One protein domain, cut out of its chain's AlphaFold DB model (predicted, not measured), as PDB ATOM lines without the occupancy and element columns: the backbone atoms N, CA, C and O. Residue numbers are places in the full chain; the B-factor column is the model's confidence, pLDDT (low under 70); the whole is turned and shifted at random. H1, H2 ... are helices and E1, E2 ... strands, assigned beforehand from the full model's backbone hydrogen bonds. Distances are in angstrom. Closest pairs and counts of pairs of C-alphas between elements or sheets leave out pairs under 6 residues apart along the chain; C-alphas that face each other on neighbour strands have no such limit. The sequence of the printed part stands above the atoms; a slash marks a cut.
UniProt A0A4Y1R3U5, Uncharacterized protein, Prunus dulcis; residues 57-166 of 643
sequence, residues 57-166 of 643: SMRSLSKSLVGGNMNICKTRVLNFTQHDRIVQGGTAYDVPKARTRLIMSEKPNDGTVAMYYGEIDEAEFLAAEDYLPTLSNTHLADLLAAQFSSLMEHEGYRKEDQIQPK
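AT A GLANCE: This is residues 57 to 166 of the 643 residues of an uncharacterized protein of Prunus dulcis (UniProt A0A4Y1R3U5). A long two-stranded hairpin, E1 and E2, makes the length of this domain: E4 beside residues 74 to 81 of E1 and E3 beside residues 100 to 106 of E2 widen it into a twisted four-stranded sheet, and beyond them the hairpin runs on as a two-stranded arm to the tight link between Gln 88 and Thr 91. The long helix H2 covers one face of the sheet along the strands, and the short helix H1 sits over the other face. The printed part has 110 residues, with two named helices and four named strands in the order E1, E2, E3, H1, H2, E4; the sheet runs E3, E2, E1, E4, is antiparallel throughout, and the class is mixed, helices and strands. It is only just loose, close to compact, with a radius of gyration of the C-alphas of 15.9 A, and its elongated outline spans 57 by 29 by 23 A.

HOW THE PARTS SIT: After residues 57 to 73, which hold no named element, E1, residues 74 to 88, forms a hairpin with E2, residues 91 to 106, at 166 degrees between their directions; N 76 and O 104 are 2.8 A apart, within hydrogen-bond range. E2 forms a second hairpin with E3, residues 113 to 118, with N 103 and O 116 at 2.9 A. E1, E2 and E3 are a meander, each strand the antiparallel neighbour of the one before. H1, residues 122 to 128, is on the sheet at a height of 10.1 A; its closest C-alphas to E3 are those of Phe 125 and Tyr 116, 7.7 A apart. H2, residues 138 to 154, is on the opposite face at a height of 9.6 A, over E2 and E1, and runs along the strands, at 0 degrees to E1 on the local plane. The closest C-alphas of H2 and E2 are those of Ala 141 and Met 104, 6.9 A apart. E4, residues 158 to 165, is an edge strand antiparallel to E1, with N 77 and O 162 at 2.8 A. E3, the other edge strand, and E4 are apart. In H1 and H2 every O i to N i+4 pair is within hydrogen-bond range.

IN THESE COORDINATES: E1 begins at C-alpha 74 (187.232, 203.260, 154.296) and is 43.3 A long. E2 measures 44.3 A, E3 16.5 A and H1 9.9 A. H2 begins at C-alpha 138 (195.897, 206.657, 155.995) and is 24.2 A long. E4, 23.6 A, ends at C-alpha 165 (183.505, 201.917, 152.070).

THE WHOLE: The C-alphas of Gly 89 and Asn 109, the two farthest apart, are separated by 57.1 A. The printed part has no cut, and none of the links between its elements is long. The mean pLDDT of the printed part is 88.4, with residues 57 to 58 and residue 91 under 70.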
ATOM      1  N   SER A  57     198.516 201.029 143.910       54.59
ATOM      2  CA  SER A  57     197.852 202.304 144.192       54.59
ATOM      3  C   SER A  57     196.348 202.178 144.506       54.59
ATOM      4  O   SER A  57     195.881 202.858 145.421       54.59
ATOM      5  N   MET A  58     195.593 201.295 143.841       60.47
ATOM      6  CA  MET A  58     194.136 201.158 144.020       60.47
ATOM      7  C   MET A  58     193.756 200.565 145.379       60.47
ATOM      8  O   MET A  58     192.756 200.970 145.976       60.47
ATOM      9  N   ARG A  59     194.587 199.655 145.898       78.88
ATOM     10  CA  ARG A  59     194.417 199.032 147.221       78.88
ATOM     11  C   ARG A  59     194.854 199.941 148.380       78.88
ATOM     12  O   ARG A  59     194.635 199.599 149.536       78.88
ATOM     13  N   SER A  60     195.459 201.102 148.105       90.31
ATOM     14  CA  SER A  60     195.945 202.019 149.147       90.31
ATOM     15  C   SER A  60     194.835 202.925 149.710       90.31
ATOM     16  O   SER A  60     194.147 203.615 148.957       90.31
ATOM     17  N   LEU A  61     194.663 202.949 151.037       91.62
ATOM     18  CA  LEU A  61     193.656 203.748 151.757       91.62
ATOM     19  C   LEU A  61     193.749 205.236 151.395       91.62
ATOM     20  O   LEU A  61     192.730 205.876 151.139       91.62
ATOM     21  N   SER A  62     194.971 205.768 151.319       90.38
ATOM     22  CA  SER A  62     195.261 207.182 151.047       90.38
ATOM     23  C   SER A  62     194.962 207.646 149.614       90.38
ATOM     24  O   SER A  62     195.011 208.848 149.351       90.38
ATOM     25  N   LYS A  63     194.666 206.729 148.679       90.12
ATOM     26  CA  LYS A  63     194.381 207.046 147.261       90.12
ATOM     27  C   LYS A  63     193.116 206.384 146.721       90.12
ATOM     28  O   LYS A  63     192.720 206.659 145.591       90.12
ATOM     29  N   SER A  64     192.502 205.492 147.494       88.00
ATOM     30  CA  SER A  64     191.341 204.732 147.055       88.00
ATOM     31  C   SER A  64     190.145 205.644 146.776       88.00
ATOM     32  O   SER A  64     189.829 206.554 147.544       88.00
ATOM     33  N   LEU A  65     189.454 205.358 145.673       88.56
ATOM     34  CA  LEU A  65     188.188 205.986 145.285       88.56
ATOM     35  C   LEU A  65     186.984 205.076 145.580       88.56
ATOM     36  O   LEU A  65     185.886 205.320 145.081       88.56
ATOM     37  N   VAL A  66     187.170 204.023 146.383       86.06
ATOM     38  CA  VAL A  66     186.085 203.146 146.843       86.06
ATOM     39  C   VAL A  66     185.030 203.965 147.598       86.06
ATOM     40  O   VAL A  66     185.356 204.801 148.438       86.06
ATOM     41  N   GLY A  67     183.757 203.756 147.247       81.56
ATOM     42  CA  GLY A  67     182.631 204.615 147.645       81.56
ATOM     43  C   GLY A  67     182.350 205.781 146.682       81.56
ATOM     44  O   GLY A  67     181.304 206.413 146.783       81.56
ATOM     45  N   GLY A  68     183.237 206.052 145.718       82.69
ATOM     46  CA  GLY A  68     183.083 207.092 144.692       82.69
ATOM     47  C   GLY A  68     183.707 208.450 145.036       82.69
ATOM     48  O   GLY A  68     183.636 209.370 144.223       82.69
ATOM     49  N   ASN A  69     184.325 208.600 146.210       79.19
ATOM     50  CA  ASN A  69     185.020 209.819 146.632       79.19
ATOM     51  C   ASN A  69     186.141 209.475 147.630       79.19
ATOM     52  O   ASN A  69     185.984 208.571 148.447       79.19
ATOM     53  N   MET A  70     187.242 210.234 147.614       80.69
ATOM     54  CA  MET A  70     188.291 210.136 148.636       80.69
ATOM     55  C   MET A  70     187.736 210.436 150.037       80.69
ATOM     56  O   MET A  70     188.095 209.733 150.975       80.69
ATOM     57  N   ASN A  71     186.813 211.403 150.152       81.75
ATOM     58  CA  ASN A  71     186.233 211.899 151.413       81.75
ATOM     59  C   ASN A  71     185.304 210.904 152.148       81.75
ATOM     60  O   ASN A  71     184.675 211.278 153.136       81.75
ATOM     61  N   ILE A  72     185.132 209.683 151.639       88.19
ATOM     62  CA  ILE A  72     184.356 208.627 152.299       88.19
ATOM     63  C   ILE A  72     185.330 207.781 153.108       88.19
ATOM     64  O   ILE A  72     186.287 207.264 152.537       88.19
ATOM     65  N   CYS A  73     185.091 207.611 154.407       92.06
ATOM     66  CA  CYS A  73     185.945 206.771 155.242       92.06
ATOM     67  C   CYS A  73     185.931 205.316 154.757       92.06
ATOM     68  O   CYS A  73     184.891 204.814 154.324       92.06
ATOM     69  N   LYS A  74     187.074 204.631 154.813       93.31
ATOM     70  CA  LYS A  74     187.232 203.260 154.296       93.31
ATOM     71  C   LYS A  74     187.720 202.292 155.368       93.31
ATOM     72  O   LYS A  74     188.434 202.679 156.290       93.31
ATOM     73  N   THR A  75     187.377 201.019 155.198       94.12
ATOM     74  CA  THR A  75     188.012 199.903 155.907       94.12
ATOM     75  C   THR A  75     188.817 199.091 154.899       94.12
ATOM     76  O   THR A  75     188.293 198.695 153.859       94.12
ATOM     77  N   ARG A  76     190.090 198.836 155.200       94.31
ATOM     78  CA  ARG A  76     190.951 197.900 154.475       94.31
ATOM     79  C   ARG A  76     191.182 196.665 155.337       94.31
ATOM     80  O   ARG A  76     191.511 196.781 156.516       94.31
ATOM     81  N   VAL A  77     191.001 195.495 154.740       94.38
ATOM     82  CA  VAL A  77     191.113 194.185 155.381       94.38
ATOM     83  C   VAL A  77     192.118 193.358 154.594       94.38
ATOM     84  O   VAL A  77     191.880 192.994 153.444       94.38
ATOM     85  N   LEU A  78     193.243 193.052 155.231       94.56
ATOM     86  CA  LEU A  78     194.237 192.119 154.722       94.56
ATOM     87  C   LEU A  78     193.998 190.760 155.387       94.56
ATOM     88  O   LEU A  78     194.295 190.609 156.572       94.56
ATOM     89  N   ASN A  79     193.456 189.781 154.659       93.75
ATOM     90  CA  ASN A  79     193.392 188.395 155.129       93.75
ATOM     91  C   ASN A  79     194.684 187.673 154.714       93.75
ATOM     92  O   ASN A  79     195.088 187.733 153.552       93.75
ATOM     93  N   PHE A  80     195.303 186.940 155.634       93.81
ATOM     94  CA  PHE A  80     196.475 186.108 155.370       93.81
ATOM     95  C   PHE A  80     196.156 184.657 155.711       93.81
ATOM     96  O   PHE A  80     195.613 184.364 156.776       93.81
ATOM     97  N   THR A  81     196.472 183.746 154.791       92.19
ATOM     98  CA  THR A  81     196.126 182.320 154.901       92.19
ATOM     99  C   THR A  81     197.301 181.439 154.487       92.19
ATOM    100  O   THR A  81     197.725 181.444 153.330       92.19
ATOM    101  N   GLN A  82     197.842 180.674 155.431       90.12
ATOM    102  CA  GLN A  82     198.866 179.665 155.165       90.12
ATOM    103  C   GLN A  82     198.170 178.323 154.916       90.12
ATOM    104  O   GLN A  82     197.287 177.936 155.682       90.12
ATOM    105  N   HIS A  83     198.550 177.627 153.846       82.94
ATOM    106  CA  HIS A  83     197.980 176.334 153.461       82.94
ATOM    107  C   HIS A  83     199.086 175.274 153.466       82.94
ATOM    108  O   HIS A  83     200.140 175.495 152.870       82.94
ATOM    109  N   ASP A  84     198.844 174.133 154.110       80.25
ATOM    110  CA  ASP A  84     199.689 172.941 153.992       80.25
ATOM    111  C   ASP A  84     199.133 172.018 152.903       80.25
ATOM    112  O   ASP A  84     197.922 171.810 152.801       80.25
ATOM    113  N   ARG A  85     200.026 171.404 152.119       76.00
ATOM    114  CA  ARG A  85     199.661 170.391 151.119       76.00
ATOM    115  C   ARG A  85     199.752 168.995 151.700       76.00
ATOM    116  O   ARG A  85     200.831 168.411 151.764       76.00
ATOM    117  N   ILE A  86     198.601 168.444 152.067       77.88
ATOM    118  CA  ILE A  86     198.485 167.055 152.501       77.88
ATOM    119  C   ILE A  86     198.247 166.195 151.257       77.88
ATOM    120  O   ILE A  86     197.204 166.293 150.612       77.88
ATOM    121  N   VAL A  87     199.226 165.363 150.900       78.88
ATOM    122  CA  VAL A  87     199.099 164.388 149.807       78.88
ATOM    123  C   VAL A  87     198.739 163.032 150.401       78.88
ATOM    124  O   VAL A  87     199.554 162.423 151.091       78.88
ATOM    125  N   GLN A  88     197.532 162.544 150.123       77.62
ATOM    126  CA  GLN A  88     197.045 161.256 150.616       77.62
ATOM    127  C   GLN A  88     196.330 160.520 149.481       77.62
ATOM    128  O   GLN A  88     195.455 161.077 148.832       77.62
ATOM    129  N   GLY A  89     196.729 159.278 149.191       77.19
ATOM    130  CA  GLY A  89     196.133 158.487 148.101       77.19
ATOM    131  C   GLY A  89     196.444 158.977 146.676       77.19
ATOM    132  O   GLY A  89     195.823 158.508 145.728       77.19
ATOM    133  N   GLY A  90     197.395 159.902 146.505       80.38
ATOM    134  CA  GLY A  90     197.760 160.490 145.207       80.38
ATOM    135  C   GLY A  90     197.010 161.784 144.865       80.38
ATOM    136  O   GLY A  90     197.442 162.515 143.976       80.38
ATOM    137  N   THR A  91     195.951 162.120 145.603       69.56
ATOM    138  CA  THR A  91     195.331 163.448 145.594       69.56
ATOM    139  C   THR A  91     196.035 164.373 146.588       69.56
ATOM    140  O   THR A  91     196.453 163.958 147.672       69.56
ATOM    141  N   ALA A  92     196.194 165.641 146.204       74.75
ATOM    142  CA  ALA A  92     196.733 166.694 147.058       74.75
ATOM    143  C   ALA A  92     195.593 167.597 147.538       74.75
ATOM    144  O   ALA A  92     194.832 168.116 146.723       74.75
ATOM    145  N   TYR A  93     195.507 167.800 148.850       78.12
ATOM    146  CA  TYR A  93     194.547 168.685 149.497       78.12
ATOM    147  C   TYR A  93     195.305 169.886 150.081       78.12
ATOM    148  O   TYR A  93     196.200 169.707 150.907       78.12
ATOM    149  N   ASP A  94     194.966 171.103 149.645       74.81
ATOM    150  CA  ASP A  94     195.414 172.347 150.286       74.81
ATOM    151  C   ASP A  94     194.542 172.582 151.534       74.81
ATOM    152  O   ASP A  94     193.368 172.942 151.420       74.81
ATOM    153  N   VAL A  95     195.096 172.352 152.726       77.00
ATOM    154  CA  VAL A  95     194.396 172.507 154.014       77.00
ATOM    155  C   VAL A  95     194.859 173.798 154.700       77.00
ATOM    156  O   VAL A  95     196.066 173.975 154.882       77.00
ATOM    157  N   PRO A  96     193.952 174.710 155.106       74.62
ATOM    158  CA  PRO A  96     194.326 175.897 155.872       74.62
ATOM    159  C   PRO A  96     194.987 175.516 157.203       74.62
ATOM    160  O   PRO A  96     194.389 174.840 158.035       74.62
ATOM    161  N   LYS A  97     196.232 175.959 157.389       80.44
ATOM    162  CA  LYS A  97     197.075 175.678 158.561       80.44
ATOM    163  C   LYS A  97     197.006 176.795 159.599       80.44
ATOM    164  O   LYS A  97     196.978 176.536 160.796       80.44
ATOM    165  N   ALA A  98     197.001 178.036 159.119       81.19
ATOM    166  CA  ALA A  98     196.921 179.239 159.931       81.19
ATOM    167  C   ALA A  98     196.216 180.348 159.146       81.19
ATOM    168  O   ALA A  98     196.426 180.511 157.938       81.19
ATOM    169  N   ARG A  99     195.411 181.140 159.850       89.12
ATOM    170  CA  ARG A  99     194.771 182.349 159.341       89.12
ATOM    171  C   ARG A  99     195.070 183.496 160.301       89.12
ATOM    172  O   ARG A  99     195.220 183.299 161.499       89.12
ATOM    173  N   THR A 100     195.205 184.695 159.752       91.81
ATOM    174  CA  THR A 100     195.262 185.935 160.527       91.81
ATOM    175  C   THR A 100     194.815 187.105 159.652       91.81
ATOM    176  O   THR A 100     194.708 186.976 158.426       91.81
ATOM    177  N   ARG A 101     194.509 188.246 160.264       93.62
ATOM    178  CA  ARG A 101     193.957 189.418 159.587       93.62
ATOM    179  C   ARG A 101     194.580 190.698 160.138       93.62
ATOM    180  O   ARG A 101     194.740 190.837 161.346       93.62
ATOM    181  N   LEU A 102     194.880 191.650 159.253       95.69
ATOM    182  CA  LEU A 102     195.161 193.044 159.612       95.69
ATOM    183  C   LEU A 102     194.011 193.918 159.092       95.69
ATOM    184  O   LEU A 102     193.822 194.053 157.882       95.69
ATOM    185  N   ILE A 103     193.226 194.479 160.014       95.50
ATOM    186  CA  ILE A 103     192.137 195.426 159.732       95.50
ATOM    187  C   ILE A 103     192.650 196.842 159.980       95.50
ATOM    188  O   ILE A 103     193.313 197.091 160.984       95.50
ATOM    189  N   MET A 104     192.320 197.768 159.084       96.38
ATOM    190  CA  MET A 104     192.619 199.196 159.186       96.38
ATOM    191  C   MET A 104     191.373 199.989 158.777       96.38
ATOM    192  O   MET A 104     190.985 199.940 157.611       96.38
ATOM    193  N   SER A 105     190.732 200.704 159.704       95.06
ATOM    194  CA  SER A 105     189.505 201.470 159.435       95.06
ATOM    195  C   SER A 105     189.659 202.950 159.776       95.06
ATOM    196  O   SER A 105     190.143 203.327 160.839       95.06
ATOM    197  N   GLU A 106     189.277 203.799 158.829       95.00
ATOM    198  CA  GLU A 106     189.411 205.251 158.887       95.00
ATOM    199  C   GLU A 106     188.351 205.874 159.811       95.00
ATOM    200  O   GLU A 106     187.155 205.565 159.710       95.00
ATOM    201  N   LYS A 107     188.771 206.755 160.723       91.62
ATOM    202  CA  LYS A 107     187.877 207.438 161.662       91.62
ATOM    203  C   LYS A 107     187.376 208.777 161.085       91.62
ATOM    204  O   LYS A 107     188.190 209.604 160.671       91.62
ATOM    205  N   PRO A 108     186.049 209.027 161.061       85.31
ATOM    206  CA  PRO A 108     185.453 210.173 160.359       85.31
ATOM    207  C   PRO A 108     185.621 211.528 161.065       85.31
ATOM    208  O   PRO A 108     185.263 212.558 160.501       85.31
ATOM    209  N   ASN A 109     186.109 211.534 162.304       83.31
ATOM    210  CA  ASN A 109     186.252 212.713 163.159       83.31
ATOM    211  C   ASN A 109     187.633 213.385 163.046       83.31
ATOM    212  O   ASN A 109     187.716 214.603 163.178       83.31
ATOM    213  N   ASP A 110     188.704 212.611 162.834       88.19
ATOM    214  CA  ASP A 110     190.092 213.097 162.899       88.19
ATOM    215  C   ASP A 110     191.013 212.587 161.772       88.19
ATOM    216  O   ASP A 110     192.136 213.075 161.636       88.19
ATOM    217  N   GLY A 111     190.560 211.643 160.935       86.19
ATOM    218  CA  GLY A 111     191.369 211.060 159.859       86.19
ATOM    219  C   GLY A 111     192.451 210.080 160.335       86.19
ATOM    220  O   GLY A 111     193.288 209.655 159.531       86.19
ATOM    221  N   THR A 112     192.446 209.701 161.618       95.25
ATOM    222  CA  THR A 112     193.232 208.566 162.115       95.25
ATOM    223  C   THR A 112     192.664 207.247 161.593       95.25
ATOM    224  O   THR A 112     191.558 207.179 161.051       95.25
ATOM    225  N   VAL A 113     193.440 206.172 161.720       96.56
ATOM    226  CA  VAL A 113     193.043 204.833 161.275       96.56
ATOM    227  C   VAL A 113     193.171 203.867 162.442       96.56
ATOM    228  O   VAL A 113     194.285 203.584 162.875       96.56
ATOM    229  N   ALA A 114     192.049 203.360 162.954       96.06
ATOM    230  CA  ALA A 114     192.047 202.261 163.915       96.06
ATOM    231  C   ALA A 114     192.615 201.005 163.254       96.06
ATOM    232  O   ALA A 114     192.216 200.666 162.138       96.06
ATOM    233  N   MET A 115     193.523 200.311 163.936       95.62
ATOM    234  CA  MET A 115     194.106 199.068 163.444       95.62
ATOM    235  C   MET A 115     193.905 197.909 164.422       95.62
ATOM    236  O   MET A 115     193.949 198.080 165.638       95.62
ATOM    237  N   TYR A 116     193.729 196.710 163.875       95.25
ATOM    238  CA  TYR A 116     193.694 195.460 164.630       95.25
ATOM    239  C   TYR A 116     194.474 194.379 163.886       95.25
ATOM    240  O   TYR A 116     194.375 194.281 162.662       95.25
ATOM    241  N   TYR A 117     195.197 193.544 164.631       93.94
ATOM    242  CA  TYR A 117     195.874 192.359 164.118       93.94
ATOM    243  C   TYR A 117     195.480 191.119 164.932       93.94
ATOM    244  O   TYR A 117     195.590 191.136 166.157       93.94
ATOM    245  N   GLY A 118     195.048 190.055 164.248       90.75
ATOM    246  CA  GLY A 118     194.633 188.784 164.852       90.75
ATOM    247  C   GLY A 118     193.464 188.131 164.108       90.75
ATOM    248  O   GLY A 118     193.167 188.488 162.968       90.75
ATOM    249  N   GLU A 119     192.770 187.203 164.763       86.69
ATOM    250  CA  GLU A 119     191.492 186.662 164.285       86.69
ATOM    251  C   GLU A 119     190.333 187.354 165.014       86.69
ATOM    252  O   GLU A 119     190.070 187.077 166.180       86.69
ATOM    253  N   ILE A 120     189.655 188.270 164.318       78.44
ATOM    254  CA  ILE A 120     188.440 188.941 164.795       78.44
ATOM    255  C   ILE A 120     187.440 189.086 163.648       78.44
ATOM    256  O   ILE A 120     187.828 189.303 162.488       78.44
ATOM    257  N   ASP A 121     186.153 189.006 163.974       79.62
ATOM    258  CA  ASP A 121     185.079 189.297 163.032       79.62
ATOM    259  C   ASP A 121     184.802 190.799 162.924       79.62
ATOM    260  O   ASP A 121     184.976 191.579 163.861       79.62
ATOM    261  N   GLU A 122     184.340 191.223 161.748       76.56
ATOM    262  CA  GLU A 122     184.141 192.641 161.426       76.56
ATOM    263  C   GLU A 122     183.086 193.307 162.329       76.56
ATOM    264  O   GLU A 122     183.209 194.482 162.674       76.56
ATOM    265  N   ALA A 123     182.091 192.544 162.793       78.00
ATOM    266  CA  ALA A 123     181.085 193.017 163.742       78.00
ATOM    267  C   ALA A 123     181.677 193.363 165.124       78.00
ATOM    268  O   ALA A 123     181.252 194.344 165.739       78.00
ATOM    269  N   GLU A 124     182.662 192.588 165.587       84.38
ATOM    270  CA  GLU A 124     183.348 192.784 166.867       84.38
ATOM    271  C   GLU A 124     184.423 193.874 166.753       84.38
ATOM    272  O   GLU A 124     184.482 194.762 167.603       84.38
ATOM    273  N   PHE A 125     185.176 193.917 165.644       87.50
ATOM    274  CA  PHE A 125     186.055 195.049 165.319       87.50
ATOM    275  C   PHE A 125     185.290 196.382 165.374       87.50
ATOM    276  O   PHE A 125     185.726 197.325 166.030       87.50
ATOM    277  N   LEU A 126     184.103 196.449 164.756       84.19
ATOM    278  CA  LEU A 126     183.241 197.636 164.783       84.19
ATOM    279  C   LEU A 126     182.614 197.916 166.165       84.19
ATOM    280  O   LEU A 126     182.001 198.967 166.342       84.19
ATOM    281  N   ALA A 127     182.705 197.010 167.140       85.19
ATOM    282  CA  ALA A 127     182.334 197.273 168.534       85.19
ATOM    283  C   ALA A 127     183.535 197.754 169.370       85.19
ATOM    284  O   ALA A 127     183.371 198.599 170.247       85.19
ATOM    285  N   ALA A 128     184.738 197.257 169.070       86.19
ATOM    286  CA  ALA A 128     185.979 197.600 169.758       86.19
ATOM    287  C   ALA A 128     186.693 198.853 169.205       86.19
ATOM    288  O   ALA A 128     187.604 199.352 169.860       86.19
ATOM    289  N   GLU A 129     186.308 199.361 168.027       87.75
ATOM    290  CA  GLU A 129     187.058 200.366 167.249       87.75
ATOM    291  C   GLU A 129     187.531 201.609 168.030       87.75
ATOM    292  O   GLU A 129     188.613 202.144 167.759       87.75
ATOM    293  N   ASP A 130     186.766 202.084 169.012       87.19
ATOM    294  CA  ASP A 130     187.141 203.254 169.815       87.19
ATOM    295  C   ASP A 130     188.203 202.996 170.887       87.19
ATOM    296  O   ASP A 130     188.817 203.942 171.375       87.19
ATOM    297  N   TYR A 131     188.516 201.727 171.143       88.94
ATOM    298  CA  TYR A 131     189.555 201.271 172.068       88.94
ATOM    299  C   TYR A 131     190.772 200.657 171.353       88.94
ATOM    300  O   TYR A 131     191.758 200.307 172.003       88.94
ATOM    301  N   LEU A 132     190.721 200.513 170.023       92.94
ATOM    302  CA  LEU A 132     191.824 199.983 169.221       92.94
ATOM    303  C   LEU A 132     192.974 200.996 169.067       92.94
ATOM    304  O   LEU A 132     192.729 202.204 169.012       92.94
ATOM    305  N   PRO A 133     194.233 200.530 168.925       94.56
ATOM    306  CA  PRO A 133     195.355 201.406 168.607       94.56
ATOM    307  C   PRO A 133     195.137 202.106 167.259       94.56
ATOM    308  O   PRO A 133     194.655 201.503 166.298       94.56
ATOM    309  N   THR A 134     195.515 203.383 167.173       96.62
ATOM    310  CA  THR A 134     195.321 204.211 165.976       96.62
ATOM    311  C   THR A 134     196.640 204.622 165.323       96.62
ATOM    312  O   THR A 134     197.616 204.988 165.978       96.62
ATOM    313  N   LEU A 135     196.655 204.602 163.992       96.69
ATOM    314  CA  LEU A 135     197.688 205.208 163.158       96.69
ATOM    315  C   LEU A 135     197.285 206.646 162.823       96.69
ATOM    316  O   LEU A 135     196.120 206.923 162.539       96.69
ATOM    317  N   SER A 136     198.248 207.568 162.806       96.06
ATOM    318  CA  SER A 136     197.969 209.011 162.715       96.06
ATOM    319  C   SER A 136     197.397 209.492 161.371       96.06
ATOM    320  O   SER A 136     197.093 210.674 161.255       96.06
ATOM    321  N   ASN A 137     197.339 208.636 160.342       94.81
ATOM    322  CA  ASN A 137     196.717 208.897 159.035       94.81
ATOM    323  C   ASN A 137     196.727 207.641 158.137       94.81
ATOM    324  O   ASN A 137     197.454 206.674 158.381       94.81
ATOM    325  N   THR A 138     195.980 207.702 157.032       94.94
ATOM    326  CA  THR A 138     195.897 206.657 155.995       94.94
ATOM    327  C   THR A 138     197.221 206.353 155.282       94.94
ATOM    328  O   THR A 138     197.431 205.215 154.874       94.94
ATOM    329  N   HIS A 139     198.156 207.305 155.174       95.00
ATOM    330  CA  HIS A 139     199.474 207.050 154.573       95.00
ATOM    331  C   HIS A 139     200.356 206.153 155.463       95.00
ATOM    332  O   HIS A 139     201.071 205.290 154.954       95.00
ATOM    333  N   LEU A 140     200.291 206.306 156.791       96.56
ATOM    334  CA  LEU A 140     200.948 205.382 157.725       96.56
ATOM    335  C   LEU A 140     200.299 203.992 157.699       96.56
ATOM    336  O   LEU A 140     201.019 202.997 157.746       96.56
ATOM    337  N   ALA A 141     198.973 203.916 157.547       96.44
ATOM    338  CA  ALA A 141     198.273 202.648 157.336       96.44
ATOM    339  C   ALA A 141     198.728 201.948 156.044       96.44
ATOM    340  O   ALA A 141     198.991 200.751 156.057       96.44
ATOM    341  N   ASP A 142     198.923 202.686 154.949       96.06
ATOM    342  CA  ASP A 142     199.435 202.117 153.697       96.06
ATOM    343  C   ASP A 142     200.898 201.659 153.780       96.06
ATOM    344  O   ASP A 142     201.252 200.640 153.182       96.06
ATOM    345  N   LEU A 143     201.743 202.362 154.543       96.44
ATOM    346  CA  LEU A 143     203.121 201.936 154.798       96.44
ATOM    347  C   LEU A 143     203.169 200.658 155.650       96.44
ATOM    348  O   LEU A 143     203.899 199.728 155.301       96.44
ATOM    349  N   LEU A 144     202.358 200.582 156.713       96.81
ATOM    350  CA  LEU A 144     202.202 199.371 157.523       96.81
ATOM    351  C   LEU A 144     201.683 198.209 156.668       96.81
ATOM    352  O   LEU A 144     202.272 197.133 156.680       96.81
ATOM    353  N   ALA A 145     200.628 198.433 155.882       96.00
ATOM    354  CA  ALA A 145     200.035 197.431 155.001       96.00
ATOM    355  C   ALA A 145     201.043 196.858 153.995       96.00
ATOM    356  O   ALA A 145     201.030 195.654 153.730       96.00
ATOM    357  N   ALA A 146     201.923 197.700 153.442       94.75
ATOM    358  CA  ALA A 146     202.983 197.275 152.533       94.75
ATOM    359  C   ALA A 146     204.054 196.436 153.251       94.75
ATOM    360  O   ALA A 146     204.352 195.328 152.809       94.75
ATOM    361  N   GLN A 147     204.587 196.921 154.378       96.12
ATOM    362  CA  GLN A 147     205.600 196.200 155.162       96.12
ATOM    363  C   GLN A 147     205.068 194.857 155.681       96.12
ATOM    364  O   GLN A 147     205.730 193.830 155.534       96.12
ATOM    365  N   PHE A 148     203.848 194.852 156.221       95.50
ATOM    366  CA  PHE A 148     203.194 193.654 156.735       95.50
ATOM    367  C   PHE A 148     202.867 192.655 155.617       95.50
ATOM    368  O   PHE A 148     203.118 191.465 155.778       95.50
ATOM    369  N   SER A 149     202.406 193.127 154.449       94.56
ATOM    370  CA  SER A 149     202.239 192.269 153.266       94.56
ATOM    371  C   SER A 149     203.528 191.530 152.911       94.56
ATOM    372  O   SER A 149     203.506 190.312 152.779       94.56
ATOM    373  N   SER A 150     204.645 192.253 152.778       94.56
ATOM    374  CA  SER A 150     205.919 191.656 152.366       94.56
ATOM    375  C   SER A 150     206.503 190.698 153.407       94.56
ATOM    376  O   SER A 150     207.146 189.726 153.022       94.56
ATOM    377  N   LEU A 151     206.258 190.930 154.702       95.50
ATOM    378  CA  LEU A 151     206.621 189.987 155.765       95.50
ATOM    379  C   LEU A 151     205.819 188.682 155.645       95.50
ATOM    380  O   LEU A 151     206.401 187.608 155.521       95.50
ATOM    381  N   MET A 152     204.490 188.777 155.603       94.12
ATOM    382  CA  MET A 152     203.605 187.609 155.551       94.12
ATOM    383  C   MET A 152     203.768 186.804 154.249       94.12
ATOM    384  O   MET A 152     203.732 185.575 154.267       94.12
ATOM    385  N   GLU A 153     203.998 187.477 153.117       91.94
ATOM    386  CA  GLU A 153     204.305 186.831 151.832       91.94
ATOM    387  C   GLU A 153     205.653 186.084 151.875       91.94
ATOM    388  O   GLU A 153     205.766 184.996 151.309       91.94
ATOM    389  N   HIS A 154     206.654 186.608 152.593       93.56
ATOM    390  CA  HIS A 154     207.938 185.932 152.821       93.56
ATOM    391  C   HIS A 154     207.816 184.730 153.781       93.56
ATOM    392  O   HIS A 154     208.540 183.748 153.637       93.56
ATOM    393  N   GLU A 155     206.868 184.759 154.721       91.62
ATOM    394  CA  GLU A 155     206.499 183.621 155.583       91.62
ATOM    395  C   GLU A 155     205.562 182.599 154.893       91.62
ATOM    396  O   GLU A 155     205.095 181.638 155.511       91.62
ATOM    397  N   GLY A 156     205.287 182.772 153.595       89.44
ATOM    398  CA  GLY A 156     204.508 181.829 152.791       89.44
ATOM    399  C   GLY A 156     202.989 181.915 152.981       89.44
ATOM    400  O   GLY A 156     202.272 181.005 152.561       89.44
ATOM    401  N   TYR A 157     202.468 182.987 153.585       92.81
ATOM    402  CA  TYR A 157     201.026 183.226 153.630       92.81
ATOM    403  C   TYR A 157     200.516 183.751 152.285       92.81
ATOM    404  O   TYR A 157     201.048 184.704 151.714       92.81
ATOM    405  N   ARG A 158     199.391 183.203 151.818       90.94
ATOM    406  CA  ARG A 158     198.622 183.786 150.718       90.94
ATOM    407  C   ARG A 158     197.825 184.982 151.242       90.94
ATOM    408  O   ARG A 158     196.942 184.812 152.089       90.94
ATOM    409  N   LYS A 159     198.128 186.171 150.719       91.75
ATOM    410  CA  LYS A 159     197.407 187.419 150.998       91.75
ATOM    411  C   LYS A 159     196.164 187.576 150.122       91.75
ATOM    412  O   LYS A 159     196.208 187.355 148.912       91.75
ATOM    413  N   GLU A 160     195.100 188.070 150.729       92.38
ATOM    414  CA  GLU A 160     193.952 188.700 150.086       92.38
ATOM    415  C   GLU A 160     193.808 190.117 150.671       92.38
ATOM    416  O   GLU A 160     193.926 190.305 151.879       92.38
ATOM    417  N   ASP A 161     193.607 191.122 149.819       92.94
ATOM    418  CA  ASP A 161     193.664 192.544 150.185       92.94
ATOM    419  C   ASP A 161     192.396 193.229 149.676       92.94
ATOM    420  O   ASP A 161     192.242 193.443 148.474       92.94
ATOM    421  N   GLN A 162     191.464 193.494 150.590       92.69
ATOM    422  CA  GLN A 162     190.160 194.081 150.297       92.69
ATOM    423  C   GLN A 162     190.081 195.498 150.869       92.69
ATOM    424  O   GLN A 162     190.512 195.746 151.994       92.69
ATOM    425  N   ILE A 163     189.466 196.425 150.138       93.19
ATOM    426  CA  ILE A 163     189.178 197.781 150.618       93.19
ATOM    427  C   ILE A 163     187.728 198.144 150.295       93.19
ATOM    428  O   ILE A 163     187.295 198.058 149.149       93.19
ATOM    429  N   GLN A 164     186.971 198.518 151.325       92.69
ATOM    430  CA  GLN A 164     185.523 198.721 151.275       92.69
ATOM    431  C   GLN A 164     185.140 200.099 151.853       92.69
ATOM    432  O   GLN A 164     185.874 200.635 152.694       92.69
ATOM    433  N   PRO A 165     184.008 200.704 151.436       91.19
ATOM    434  CA  PRO A 165     183.505 201.917 152.070       91.19
ATOM    435  C   PRO A 165     183.074 201.567 153.495       91.19
ATOM    436  O   PRO A 165     182.350 200.592 153.698       91.19
ATOM    437  N   LYS A 166     183.494 202.354 154.485       88.25
ATOM    438  CA  LYS A 166     183.120 202.121 155.878       88.25
ATOM    439  C   LYS A 166     181.602 202.284 156.032       88.25
ATOM    440  O   LYS A 166     181.086 203.346 155.672       88.25
TER     441      LYS A 166